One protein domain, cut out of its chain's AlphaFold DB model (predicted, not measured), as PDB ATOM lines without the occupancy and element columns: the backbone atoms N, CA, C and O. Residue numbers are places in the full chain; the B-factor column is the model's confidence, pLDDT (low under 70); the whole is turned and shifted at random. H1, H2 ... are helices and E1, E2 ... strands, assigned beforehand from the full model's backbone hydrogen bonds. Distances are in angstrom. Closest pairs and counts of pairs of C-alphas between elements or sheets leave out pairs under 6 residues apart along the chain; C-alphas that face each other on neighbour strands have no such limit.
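AT A GLANCE: This is residues 8 to 100 of the 144 residues of the protein "Type II restriction endonuclease" of Flavobacterium sp. (UniProt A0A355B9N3). With little regular structure, this is a small three-stranded sheet with helix H1 along one face, among long loops. Residues 8 to 25 make a wide loop, and short H2 is off the sheet. Of 93 printed residues, 30 are in named elements, in order E1 E2 E3 H1 H2, class mixed; the sheet runs E2 E1 E3, antiparallel. It is compact, radius of gyration of the C-alphas 13.3 A, spanning 37 by 35 by 21 A.

HOW THE PARTS SIT: Look first at E1, residues 26 to 29, the inner strand between E2, residues 36 to 39, and E3, residues 51 to 53. E1 and E2 are a hairpin, with N 28 and O 37 within hydrogen-bond range at 2.8 A; for E1 and E3 see N 29 and O 51, 2.8 A. H1, residues 63 to 77, is on the sheet at a height of 8.6 A, over E2 and only just over E1, where 3 of its C-alphas fall; its closest C-alphas to E2 are Val 70 and Val 36, 6.0 A. Every O i to N i+4 pair of H1 is within hydrogen-bond range. H2, residues 89 to 92, too short for such a pair, is apart from H1.

IN THESE COORDINATES: Find C-alpha 26 at (132.270, 98.846, 212.709), where E1 begins. From C-alpha 63 at (127.879, 97.686, 220.013), H1 runs 20.8 A to C-alpha 77.

THE WHOLE: The printed part has no cut; the links E2 to E3 and H1 to H2 are long. The C-alphas farthest apart, Ser 15 and Pro 100, are 39.9 A apart; pLDDT is under 70 at residue 16.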
ATOM      1  N   ASN A   8     122.968  89.866 208.719       84.38
ATOM      2  CA  ASN A   8     123.932  90.966 208.831       84.38
ATOM      3  C   ASN A   8     124.944  91.025 207.675       84.38
ATOM      4  O   ASN A   8     126.076  91.436 207.904       84.38
ATOM      5  N   ALA A   9     124.563  90.636 206.452       85.69
ATOM      6  CA  ALA A   9     125.442  90.559 205.281       85.69
ATOM      7  C   ALA A   9     126.535  89.456 205.331       85.69
ATOM      8  O   ALA A   9     127.429  89.423 204.476       85.69
ATOM      9  N   VAL A  10     126.485  88.517 206.286       83.25
ATOM     10  CA  VAL A  10     127.428  87.385 206.359       83.25
ATOM     11  C   VAL A  10     127.013  86.284 205.380       83.25
ATOM     12  O   VAL A  10     125.950  85.679 205.522       83.25
ATOM     13  N   SER A  11     127.876  85.992 204.401       84.25
ATOM     14  CA  SER A  11     127.639  84.977 203.362       84.25
ATOM     15  C   SER A  11     128.188  83.590 203.708       84.25
ATOM     16  O   SER A  11     127.578  82.583 203.368       84.25
ATOM     17  N   SER A  12     129.365  83.528 204.331       83.62
ATOM     18  CA  SER A  12     130.088  82.287 204.623       83.62
ATOM     19  C   SER A  12     131.233  82.549 205.602       83.62
ATOM     20  O   SER A  12     131.629  83.697 205.812       83.62
ATOM     21  N   TYR A  13     131.775  81.472 206.172       81.62
ATOM     22  CA  TYR A  13     133.007  81.480 206.959       81.62
ATOM     23  C   TYR A  13     134.103  80.783 206.152       81.62
ATOM     24  O   TYR A  13     133.868  79.714 205.588       81.62
ATOM     25  N   ILE A  14     135.276  81.402 206.065       80.00
ATOM     26  CA  ILE A  14     136.402  80.950 205.242       80.00
ATOM     27  C   ILE A  14     137.707  81.079 206.035       80.00
ATOM     28  O   ILE A  14     137.788  81.897 206.949       80.00
ATOM     29  N   SER A  15     138.720  80.284 205.687       73.75
ATOM     30  CA  SER A  15     140.109  80.536 206.083       73.75
ATOM     31  C   SER A  15     140.752  81.508 205.090       73.75
ATOM     32  O   SER A  15     140.431  81.491 203.902       73.75
ATOM     33  N   PHE A  16     141.632  82.388 205.564       67.56
ATOM     34  CA  PHE A  16     142.161  83.490 204.756       67.56
ATOM     35  C   PHE A  16     143.477  84.053 205.311       67.56
ATOM     36  O   PHE A  16     143.873  83.737 206.430       67.56
ATOM     37  N   ASP A  17     144.130  84.909 204.517       74.88
ATOM     38  CA  ASP A  17     145.331  85.669 204.890       74.88
ATOM     39  C   ASP A  17     144.956  86.968 205.611       74.88
ATOM     40  O   ASP A  17     144.459  87.899 204.970       74.88
ATOM     41  N   GLU A  18     145.249  87.036 206.913       74.88
ATOM     42  CA  GLU A  18     144.916  88.123 207.848       74.88
ATOM     43  C   GLU A  18     145.232  89.547 207.355       74.88
ATOM     44  O   GLU A  18     144.634  90.507 207.837       74.88
ATOM     45  N   LYS A  19     146.134  89.723 206.382       75.75
ATOM     46  CA  LYS A  19     146.515  91.046 205.843       75.75
ATOM     47  C   LYS A  19     145.391  91.798 205.134       75.75
ATOM     48  O   LYS A  19     145.507  92.999 204.913       75.75
ATOM     49  N   LEU A  20     144.344  91.087 204.733       77.75
ATOM     50  CA  LEU A  20     143.215  91.616 203.969       77.75
ATOM     51  C   LEU A  20     141.939  91.761 204.825       77.75
ATOM     52  O   LEU A  20     140.861  91.978 204.278       77.75
ATOM     53  N   LEU A  21     142.060  91.624 206.151       86.38
ATOM     54  CA  LEU A  21     140.953  91.749 207.096       86.38
ATOM     55  C   LEU A  21     140.509  93.199 207.292       86.38
ATOM     56  O   LEU A  21     141.298  94.053 207.703       86.38
ATOM     57  N   ASP A  22     139.206  93.423 207.154       89.81
ATOM     58  CA  ASP A  22     138.540  94.563 207.768       89.81
ATOM     59  C   ASP A  22     138.299  94.252 209.252       89.81
ATOM     60  O   ASP A  22     137.815  93.173 209.618       89.81
ATOM     61  N   LYS A  23     138.637  95.203 210.127       92.81
ATOM     62  CA  LYS A  23     138.381  95.078 211.566       92.81
ATOM     63  C   LYS A  23     136.896  95.183 211.877       92.81
ATOM     64  O   LYS A  23     136.202  95.996 211.269       92.81
ATOM     65  N   GLY A  24     136.443  94.373 212.829       94.44
ATOM     66  CA  GLY A  24     135.092  94.416 213.368       94.44
ATOM     67  C   GLY A  24     134.821  95.678 214.187       94.44
ATOM     68  O   GLY A  24     135.532  96.680 214.113       94.44
ATOM     69  N   GLU A  25     133.749  95.617 214.971       96.12
ATOM     70  CA  GLU A  25     133.229  96.732 215.764       96.12
ATOM     71  C   GLU A  25     132.977  97.985 214.914       96.12
ATOM     72  O   GLU A  25     133.271  99.112 215.318       96.12
ATOM     73  N   CYS A  26     132.421  97.798 213.717       96.62
ATOM     74  CA  CYS A  26     132.270  98.846 212.709       96.62
ATOM     75  C   CYS A  26     130.899  98.811 212.023       96.62
ATOM     76  O   CYS A  26     130.143  97.841 212.127       96.62
ATOM     77  N   VAL A  27     130.595  99.871 211.269       97.44
ATOM     78  CA  VAL A  27     129.441  99.895 210.364       97.44
ATOM     79  C   VAL A  27     129.896  99.521 208.959       97.44
ATOM     80  O   VAL A  27     130.783 100.159 208.400       97.44
ATOM     81  N   PHE A  28     129.274  98.500 208.387       96.69
ATOM     82  CA  PHE A  28     129.474  98.069 207.008       96.69
ATOM     83  C   PHE A  28     128.356  98.619 206.120       96.69
ATOM     84  O   PHE A  28     127.192  98.613 206.523       96.69
ATOM     85  N   ILE A  29     128.700  99.070 204.913       95.94
ATOM     86  CA  ILE A  29     127.748  99.523 203.894       95.94
ATOM     87  C   ILE A  29     127.997  98.758 202.594       95.94
ATOM     88  O   ILE A  29     129.063  98.878 201.987       95.94
ATOM     89  N   GLY A  30     126.987  98.022 202.133       94.12
ATOM     90  CA  GLY A  30     126.988  97.389 200.818       94.12
ATOM     91  C   GLY A  30     126.952  98.441 199.709       94.12
ATOM     92  O   GLY A  30     125.985  99.190 199.606       94.12
ATOM     93  N   GLY A  31     127.974  98.490 198.851       91.94
ATOM     94  CA  GLY A  31     128.153  99.591 197.892       91.94
ATOM     95  C   GLY A  31     126.996  99.763 196.901       91.94
ATOM     96  O   GLY A  31     126.548 100.879 196.640       91.94
ATOM     97  N   LYS A  32     126.479  98.647 196.375       89.12
ATOM     98  CA  LYS A  32     125.404  98.653 195.366       89.12
ATOM     99  C   LYS A  32     123.998  98.642 195.952       89.12
ATOM    100  O   LYS A  32     123.084  99.204 195.364       89.12
ATOM    101  N   THR A  33     123.803  97.959 197.074       89.62
ATOM    102  CA  THR A  33     122.470  97.775 197.673       89.62
ATOM    103  C   THR A  33     122.168  98.791 198.763       89.62
ATOM    104  O   THR A  33     121.025  98.883 199.196       89.62
ATOM    105  N   PHE A  34     123.182  99.529 199.217       93.81
ATOM    106  CA  PHE A  34     123.114 100.413 200.374       93.81
ATOM    107  C   PHE A  34     122.617  99.712 201.652       93.81
ATOM    108  O   PHE A  34     122.002 100.313 202.526       93.81
ATOM    109  N   VAL A  35     122.888  98.413 201.791       93.69
ATOM    110  CA  VAL A  35     122.603  97.701 203.038       93.69
ATOM    111  C   VAL A  35     123.602  98.137 204.102       93.69
ATOM    112  O   VAL A  35     124.802  97.944 203.925       93.69
ATOM    113  N   VAL A  36     123.108  98.690 205.210       96.44
ATOM    114  CA  VAL A  36     123.938  99.143 206.335       96.44
ATOM    115  C   VAL A  36     123.768  98.197 207.518       96.44
ATOM    116  O   VAL A  36     122.656  98.021 208.017       96.44
ATOM    117  N   THR A  37     124.866  97.606 207.985       96.62
ATOM    118  CA  THR A  37     124.875  96.626 209.081       96.62
ATOM    119  C   THR A  37     126.000  96.901 210.074       96.62
ATOM    120  O   THR A  37     126.987  97.561 209.759       96.62
ATOM    121  N   TYR A  38     125.850  96.389 211.294       97.38
ATOM    122  CA  TYR A  38     126.923  96.366 212.286       97.38
ATOM    123  C   TYR A  38     127.689  95.046 212.189       97.38
ATOM    124  O   TYR A  38     127.069  93.981 212.184       97.38
ATOM    125  N   GLN A  39     129.018  95.121 212.159       96.75
ATOM    126  CA  GLN A  39     129.895  93.955 212.192       96.75
ATOM    127  C   GLN A  39     130.599  93.885 213.538       96.75
ATOM    128  O   GLN A  39     131.359  94.776 213.892       96.75
ATOM    129  N   GLU A  40     130.333  92.826 214.298       95.00
ATOM    130  CA  GLU A  40     130.943  92.610 215.616       95.00
ATOM    131  C   GLU A  40     132.332  91.977 215.520       95.00
ATOM    132  O   GLU A  40     133.167  92.192 216.388       95.00
ATOM    133  N   LYS A  41     132.584  91.202 214.463       93.44
ATOM    134  CA  LYS A  41     133.829  90.457 214.260       93.44
ATOM    135  C   LYS A  41     134.546  90.951 213.015       93.44
ATOM    136  O   LYS A  41     133.902  91.436 212.090       93.44
ATOM    137  N   ASP A  42     135.857  90.764 213.012       93.75
ATOM    138  CA  ASP A  42     136.726  90.903 211.846       93.75
ATOM    139  C   ASP A  42     136.175  90.096 210.653       93.75
ATOM    140  O   ASP A  42     135.665  88.982 210.821       93.75
ATOM    141  N   PHE A  43     136.236  90.668 209.449       91.06
ATOM    142  CA  PHE A  43     135.605  90.092 208.259       91.06
ATOM    143  C   PHE A  43     136.335  90.440 206.958       91.06
ATOM    144  O   PHE A  43     137.226  91.281 206.915       91.06
ATOM    145  N   TYR A  44     135.901  89.792 205.872       88.50
ATOM    146  CA  TYR A  44     136.314  90.109 204.503       88.50
ATOM    147  C   TYR A  44     135.164  90.696 203.715       88.50
ATOM    148  O   TYR A  44     134.087  90.087 203.621       88.50
ATOM    149  N   SER A  45     135.405  91.834 203.079       84.31
ATOM    150  CA  SER A  45     134.574  92.299 201.979       84.31
ATOM    151  C   SER A  45     134.991  91.625 200.670       84.31
ATOM    152  O   SER A  45     136.172  91.547 200.350       84.31
ATOM    153  N   ASN A  46     134.021  91.141 199.895       79.19
ATOM    154  CA  ASN A  46     134.270  90.550 198.576       79.19
ATOM    155  C   ASN A  46     134.098  91.545 197.411       79.19
ATOM    156  O   ASN A  46     134.257  91.156 196.256       79.19
ATOM    157  N   ASP A  47     133.743  92.801 197.700       80.69
ATOM    158  CA  ASP A  47     133.471  93.845 196.709       80.69
ATOM    159  C   ASP A  47     134.161  95.149 197.137       80.69
ATOM    160  O   ASP A  47     134.049  95.576 198.291       80.69
ATOM    161  N   SER A  48     134.873  95.778 196.201       79.56
ATOM    162  CA  SER A  48     135.616  97.026 196.404       79.56
ATOM    163  C   SER A  48     134.723  98.262 196.548       79.56
ATOM    164  O   SER A  48     135.200  99.312 196.972       79.56
ATOM    165  N   HIS A  49     133.437  98.160 196.204       84.81
ATOM    166  CA  HIS A  49     132.469  99.244 196.390       84.81
ATOM    167  C   HIS A  49     131.884  99.272 197.803       84.81
ATOM    168  O   HIS A  49     131.236 100.255 198.169       84.81
ATOM    169  N   ASN A  50     132.067  98.208 198.588       92.25
ATOM    170  CA  ASN A  50     131.628  98.203 199.976       92.25
ATOM    171  C   ASN A  50     132.472  99.170 200.799       92.25
ATOM    172  O   ASN A  50     133.659  99.365 200.545       92.25
ATOM    173  N   LEU A  51     131.844  99.770 201.802       94.56
ATOM    174  CA  LEU A  51     132.493 100.721 202.689       94.56
ATOM    175  C   LEU A  51     132.442 100.221 204.121       94.56
ATOM    176  O   LEU A  51     131.457  99.620 204.553       94.56
ATOM    177  N   VAL A  52     133.495 100.545 204.861       95.19
ATOM    178  CA  VAL A  52     133.582 100.304 206.295       95.19
ATOM    179  C   VAL A  52     133.777 101.640 206.993       95.19
ATOM    180  O   VAL A  52     134.649 102.428 206.628       95.19
ATOM    181  N   LEU A  53     132.928 101.915 207.979       96.00
ATOM    182  CA  LEU A  53     132.975 103.126 208.780       96.00
ATOM    183  C   LEU A  53     133.384 102.775 210.207       96.00
ATOM    184  O   LEU A  53     132.668 102.081 210.935       96.00
ATOM    185  N   TYR A  54     134.527 103.321 210.609       96.56
ATOM    186  CA  TYR A  54     135.032 103.243 211.971       96.56
ATOM    187  C   TYR A  54     134.702 104.526 212.722       96.56
ATOM    188  O   TYR A  54     134.984 105.634 212.254       96.56
ATOM    189  N   LEU A  55     134.118 104.382 213.914       95.75
ATOM    190  CA  LEU A  55     133.908 105.519 214.797       95.75
ATOM    191  C   LEU A  55     135.275 106.038 215.257       95.75
ATOM    192  O   LEU A  55     136.057 105.283 215.839       95.75
ATOM    193  N   LYS A  56     135.554 107.317 214.980       94.00
ATOM    194  CA  LYS A  56     136.844 107.953 215.295       94.00
ATOM    195  C   LYS A  56     137.131 107.994 216.794       94.00
ATOM    196  O   LYS A  56     138.280 107.850 217.189       94.00
ATOM    197  N   ASP A  57     136.098 108.197 217.606       93.56
ATOM    198  CA  ASP A  57     136.224 108.179 219.060       93.56
ATOM    199  C   ASP A  57     136.026 106.751 219.583       93.56
ATOM    200  O   ASP A  57     134.903 106.264 219.742       93.56
ATOM    201  N   GLU A  58     137.145 106.062 219.795       93.44
ATOM    202  CA  GLU A  58     137.185 104.658 220.213       93.44
ATOM    203  C   GLU A  58     136.523 104.409 221.558       93.44
ATOM    204  O   GLU A  58     135.910 103.360 221.751       93.44
ATOM    205  N   LYS A  59     136.549 105.404 222.451       95.56
ATOM    206  CA  LYS A  59     135.909 105.319 223.764       95.56
ATOM    207  C   LYS A  59     134.413 105.013 223.652       95.56
ATOM    208  O   LYS A  59     133.852 104.384 224.544       95.56
ATOM    209  N   TYR A  60     133.766 105.454 222.572       96.06
ATOM    210  CA  TYR A  60     132.328 105.290 222.366       96.06
ATOM    211  C   TYR A  60     131.978 104.217 221.329       96.06
ATOM    212  O   TYR A  60     130.810 104.094 220.954       96.06
ATOM    213  N   ARG A  61     132.945 103.406 220.875       95.25
ATOM    214  CA  ARG A  61     132.752 102.347 219.864       95.25
ATOM    215  C   ARG A  61     132.069 101.092 220.438       95.25
ATOM    216  O   ARG A  61     132.454  99.968 220.154       95.25
ATOM    217  N   SER A  62     131.028 101.269 221.248       97.06
ATOM    218  CA  SER A  62     130.240 100.153 221.766       97.06
ATOM    219  C   SER A  62     129.280  99.607 220.708       97.06
ATOM    220  O   SER A  62     128.803 100.332 219.828       97.06
ATOM    221  N   LYS A  63     128.908  98.330 220.844       97.81
ATOM    222  CA  LYS A  63     127.879  97.686 220.013       97.81
ATOM    223  C   LYS A  63     126.572  98.484 219.976       97.81
ATOM    224  O   LYS A  63     125.968  98.620 218.916       97.81
ATOM    225  N   LEU A  64     126.134  99.032 221.111       98.25
ATOM    226  CA  LEU A  64     124.883  99.790 221.192       98.25
ATOM    227  C   LEU A  64     124.972 101.113 220.420       98.25
ATOM    228  O   LEU A  64     124.065 101.426 219.649       98.25
ATOM    229  N   ASN A  65     126.082 101.845 220.552       98.00
ATOM    230  CA  ASN A  65     126.300 103.058 219.766       98.00
ATOM    231  C   ASN A  65     126.362 102.756 218.271       98.00
ATOM    232  O   ASN A  65     125.719 103.443 217.482       98.00
ATOM    233  N   GLN A  66     127.077 101.702 217.879       98.06
ATOM    234  CA  GLN A  66     127.186 101.307 216.477       98.06
ATOM    235  C   GLN A  66     125.827 100.908 215.875       98.06
ATOM    236  O   GLN A  66     125.505 101.328 214.767       98.06
ATOM    237  N   LEU A  67     124.973 100.188 216.613       98.19
ATOM    238  CA  LEU A  67     123.602  99.875 216.178       98.19
ATOM    239  C   LEU A  67     122.737 101.134 215.996       98.19
ATOM    240  O   LEU A  67     121.942 101.227 215.054       98.19
ATOM    241  N   TYR A  68     122.906 102.132 216.866       98.38
ATOM    242  CA  TYR A  68     122.236 103.418 216.693       98.38
ATOM    243  C   TYR A  68     122.748 104.141 215.437       98.38
ATOM    244  O   TYR A  68     121.950 104.633 214.640       98.38
ATOM    245  N   LEU A  69     124.066 104.149 215.204       98.06
ATOM    246  CA  LEU A  69     124.674 104.747 214.008       98.06
ATOM    247  C   LEU A  69     124.179 104.087 212.718       98.06
ATOM    248  O   LEU A  69     123.809 104.804 211.789       98.06
ATOM    249  N   VAL A  70     124.083 102.753 212.678       98.06
ATOM    250  CA  VAL A  70     123.453 102.011 211.567       98.06
ATOM    251  C   VAL A  70     122.057 102.562 211.278       98.06
ATOM    252  O   VAL A  70     121.719 102.830 210.125       98.06
ATOM    253  N   THR A  71     121.254 102.783 212.322       96.56
ATOM    254  CA  THR A  71     119.896 103.328 212.184       96.56
ATOM    255  C   THR A  71     119.913 104.743 211.604       96.56
ATOM    256  O   THR A  71     119.180 105.027 210.656       96.56
ATOM    257  N   CYS A  72     120.771 105.626 212.122       97.50
ATOM    258  CA  CYS A  72     120.897 107.000 211.641       97.50
ATOM    259  C   CYS A  72     121.350 107.076 210.182       97.50
ATOM    260  O   CYS A  72     120.768 107.837 209.409       97.50
ATOM    261  N   ILE A  73     122.348 106.279 209.794       97.44
ATOM    262  CA  ILE A  73     122.864 106.215 208.420       97.44
ATOM    263  C   ILE A  73     121.767 105.710 207.482       97.44
ATOM    264  O   ILE A  73     121.463 106.376 206.495       97.44
ATOM    265  N   ASN A  74     121.108 104.596 207.823       95.25
ATOM    266  CA  ASN A  74     120.005 104.053 207.028       95.25
ATOM    267  C   ASN A  74     118.890 105.084 206.819       95.25
ATOM    268  O   ASN A  74     118.442 105.300 205.696       95.25
ATOM    269  N   LYS A  75     118.446 105.751 207.889       95.31
ATOM    270  CA  LYS A  75     117.349 106.726 207.806       95.31
ATOM    271  C   LYS A  75     117.740 107.997 207.059       95.31
ATOM    272  O   LYS A  75     116.912 108.551 206.342       95.31
ATOM    273  N   SER A  76     118.984 108.441 207.211       95.69
ATOM    274  CA  SER A  76     119.456 109.699 206.627       95.69
ATOM    275  C   SER A  76     119.854 109.551 205.161       95.69
ATOM    276  O   SER A  76     119.656 110.482 204.394       95.69
ATOM    277  N   LEU A  77     120.406 108.401 204.763       95.88
ATOM    278  CA  LEU A  77     121.038 108.221 203.450       95.88
ATOM    279  C   LEU A  77     120.377 107.137 202.590       95.88
ATOM    280  O   LEU A  77     120.643 107.079 201.394       95.88
ATOM    281  N   GLY A  78     119.481 106.313 203.145       92.50
ATOM    282  CA  GLY A  78     118.849 105.206 202.413       92.50
ATOM    283  C   GLY A  78     118.020 105.627 201.198       92.50
ATOM    284  O   GLY A  78     117.836 104.838 200.283       92.50
ATOM    285  N   HIS A  79     117.556 106.877 201.158       93.38
ATOM    286  CA  HIS A  79     116.852 107.440 200.003       93.38
ATOM    287  C   HIS A  79     117.798 108.057 198.957       93.38
ATOM    288  O   HIS A  79     117.361 108.380 197.856       93.38
ATOM    289  N   LYS A  80     119.070 108.276 199.312       94.25
ATOM    290  CA  LYS A  80     120.058 108.956 198.470       94.25
ATOM    291  C   LYS A  80     120.741 108.004 197.493       94.25
ATOM    292  O   LYS A  80     121.124 108.426 196.408       94.25
ATOM    293  N   TYR A  81     120.903 106.745 197.883       94.12
ATOM    294  CA  TYR A  81     121.655 105.757 197.122       94.12
ATOM    295  C   TYR A  81     120.755 104.654 196.595       94.12
ATOM    296  O   TYR A  81     119.804 104.228 197.245       94.12
ATOM    297  N   SER A  82     121.075 104.183 195.397       89.88
ATOM    298  CA  SER A  82     120.350 103.102 194.739       89.88
ATOM    299  C   SER A  82     121.313 102.248 193.924       89.88
ATOM    300  O   SER A  82     122.481 102.596 193.749       89.88
ATOM    301  N   TRP A  83     120.822 101.146 193.367       84.38
ATOM    302  CA  TRP A  83     121.654 100.283 192.531       84.38
ATOM    303  C   TRP A  83     122.266 101.028 191.331       84.38
ATOM    304  O   TRP A  83     123.439 100.832 191.023       84.38
ATOM    305  N   GLY A  84     121.504 101.932 190.700       88.88
ATOM    306  CA  GLY A  84     121.980 102.770 189.591       88.88
ATOM    307  C   GLY A  84     122.821 103.976 190.024       88.88
ATOM    308  O   GLY A  84     123.583 104.505 189.218       88.88
ATOM    309  N   ASP A  85     122.724 104.386 191.292       91.25
ATOM    310  CA  ASP A  85     123.514 105.470 191.881       91.25
ATOM    311  C   ASP A  85     124.146 105.010 193.199       91.25
ATOM    312  O   ASP A  85     123.710 105.356 194.299       91.25
ATOM    313  N   SER A  86     125.158 104.150 193.071       92.62
ATOM    314  CA  SER A  86     125.817 103.510 194.209       92.62
ATOM    315  C   SER A  86     126.616 104.506 195.051       92.62
ATOM    316  O   SER A  86     127.160 105.504 194.548       92.62
ATOM    317  N   ILE A  87     126.726 104.200 196.344       94.19
ATOM    318  CA  ILE A  87     127.594 104.935 197.260       94.19
ATOM    319  C   ILE A  87     129.071 104.704 196.901       94.19
ATOM    320  O   ILE A  87     129.451 103.680 196.338       94.19
ATOM    321  N   SER A  88     129.923 105.678 197.219       93.62
ATOM    322  CA  SER A  88     131.375 105.535 197.133       93.62
ATOM    323  C   SER A  88     132.066 106.353 198.215       93.62
ATOM    324  O   SER A  88     131.479 107.297 198.756       93.62
ATOM    325  N   HIS A  89     133.343 106.047 198.470       92.00
ATOM    326  CA  HIS A  89     134.168 106.813 199.404       92.00
ATOM    327  C   HIS A  89     134.132 108.316 199.101       92.00
ATOM    328  O   HIS A  89     134.062 109.118 200.016       92.00
ATOM    329  N   ARG A  90     134.119 108.729 197.827       94.12
ATOM    330  CA  ARG A  90     134.064 110.155 197.469       94.12
ATOM    331  C   ARG A  90     132.709 110.794 197.785       94.12
ATOM    332  O   ARG A  90     132.684 111.936 198.231       94.12
ATOM    333  N   LYS A  91     131.596 110.095 197.538       94.38
ATOM    334  CA  LYS A  91     130.245 110.657 197.719       94.38
ATOM    335  C   LYS A  91     129.907 110.850 199.198       94.38
ATOM    336  O   LYS A  91     129.466 111.936 199.574       94.38
ATOM    337  N   ILE A  92     130.186 109.838 200.026       94.75
ATOM    338  CA  ILE A  92     129.801 109.844 201.445       94.75
ATOM    339  C   ILE A  92     130.503 110.943 202.258       94.75
ATOM    340  O   ILE A  92     129.964 111.420 203.247       94.75
ATOM    341  N   GLN A  93     131.673 111.428 201.826       94.94
ATOM    342  CA  GLN A  93     132.417 112.492 202.530       94.94
ATOM    343  C   GLN A  93     131.657 113.825 202.600       94.94
ATOM    344  O   GLN A  93     131.962 114.669 203.438       94.94
ATOM    345  N   THR A  94     130.680 114.027 201.713       95.50
ATOM    346  CA  THR A  94     129.827 115.228 201.701       95.50
ATOM    347  C   THR A  94     128.496 115.030 202.423       95.50
ATOM    348  O   THR A  94     127.750 115.993 202.613       95.50
ATOM    349  N   ASP A  95     128.199 113.798 202.834       95.75
ATOM    350  CA  ASP A  95     126.956 113.463 203.507       95.75
ATOM    351  C   ASP A  95     126.963 113.910 204.957       95.75
ATOM    352  O   ASP A  95     127.990 113.943 205.637       95.75
ATOM    353  N   LYS A  96     125.768 114.232 205.448       94.81
ATOM    354  CA  LYS A  96     125.543 114.593 206.841       94.81
ATOM    355  C   LYS A  96     124.483 113.677 207.419       94.81
ATOM    356  O   LYS A  96     123.426 113.485 206.824       94.81
ATOM    357  N   VAL A  97     124.780 113.137 208.592       95.19
ATOM    358  CA  VAL A  97     123.874 112.302 209.376       95.19
ATOM    359  C   VAL A  97     123.660 112.999 210.711       95.19
ATOM    360  O   VAL A  97     124.623 113.352 211.391       95.19
ATOM    361  N   SER A  98     122.399 113.218 211.077       92.69
ATOM    362  CA  SER A  98     122.049 113.851 212.347       92.69
ATOM    363  C   SER A  98     122.095 112.834 213.484       92.69
ATOM    364  O   SER A  98     121.532 111.744 213.378       92.69
ATOM    365  N   LEU A  99     122.738 113.217 214.584       95.69
ATOM    366  CA  LEU A  99     122.832 112.439 215.818       95.69
ATOM    367  C   LEU A  99     122.230 113.236 216.983       95.69
ATOM    368  O   LEU A  99     122.200 114.470 216.920       95.69
ATOM    369  N   PRO A 100     121.773 112.574 218.061       95.88
ATOM    370  CA  PRO A 100     121.453 113.275 219.297       95.88
ATOM    371  C   PRO A 100     122.693 114.000 219.831       95.88
ATOM    372  O   PRO A 100     123.804 113.474 219.752       95.88
TER     373      PRO A 100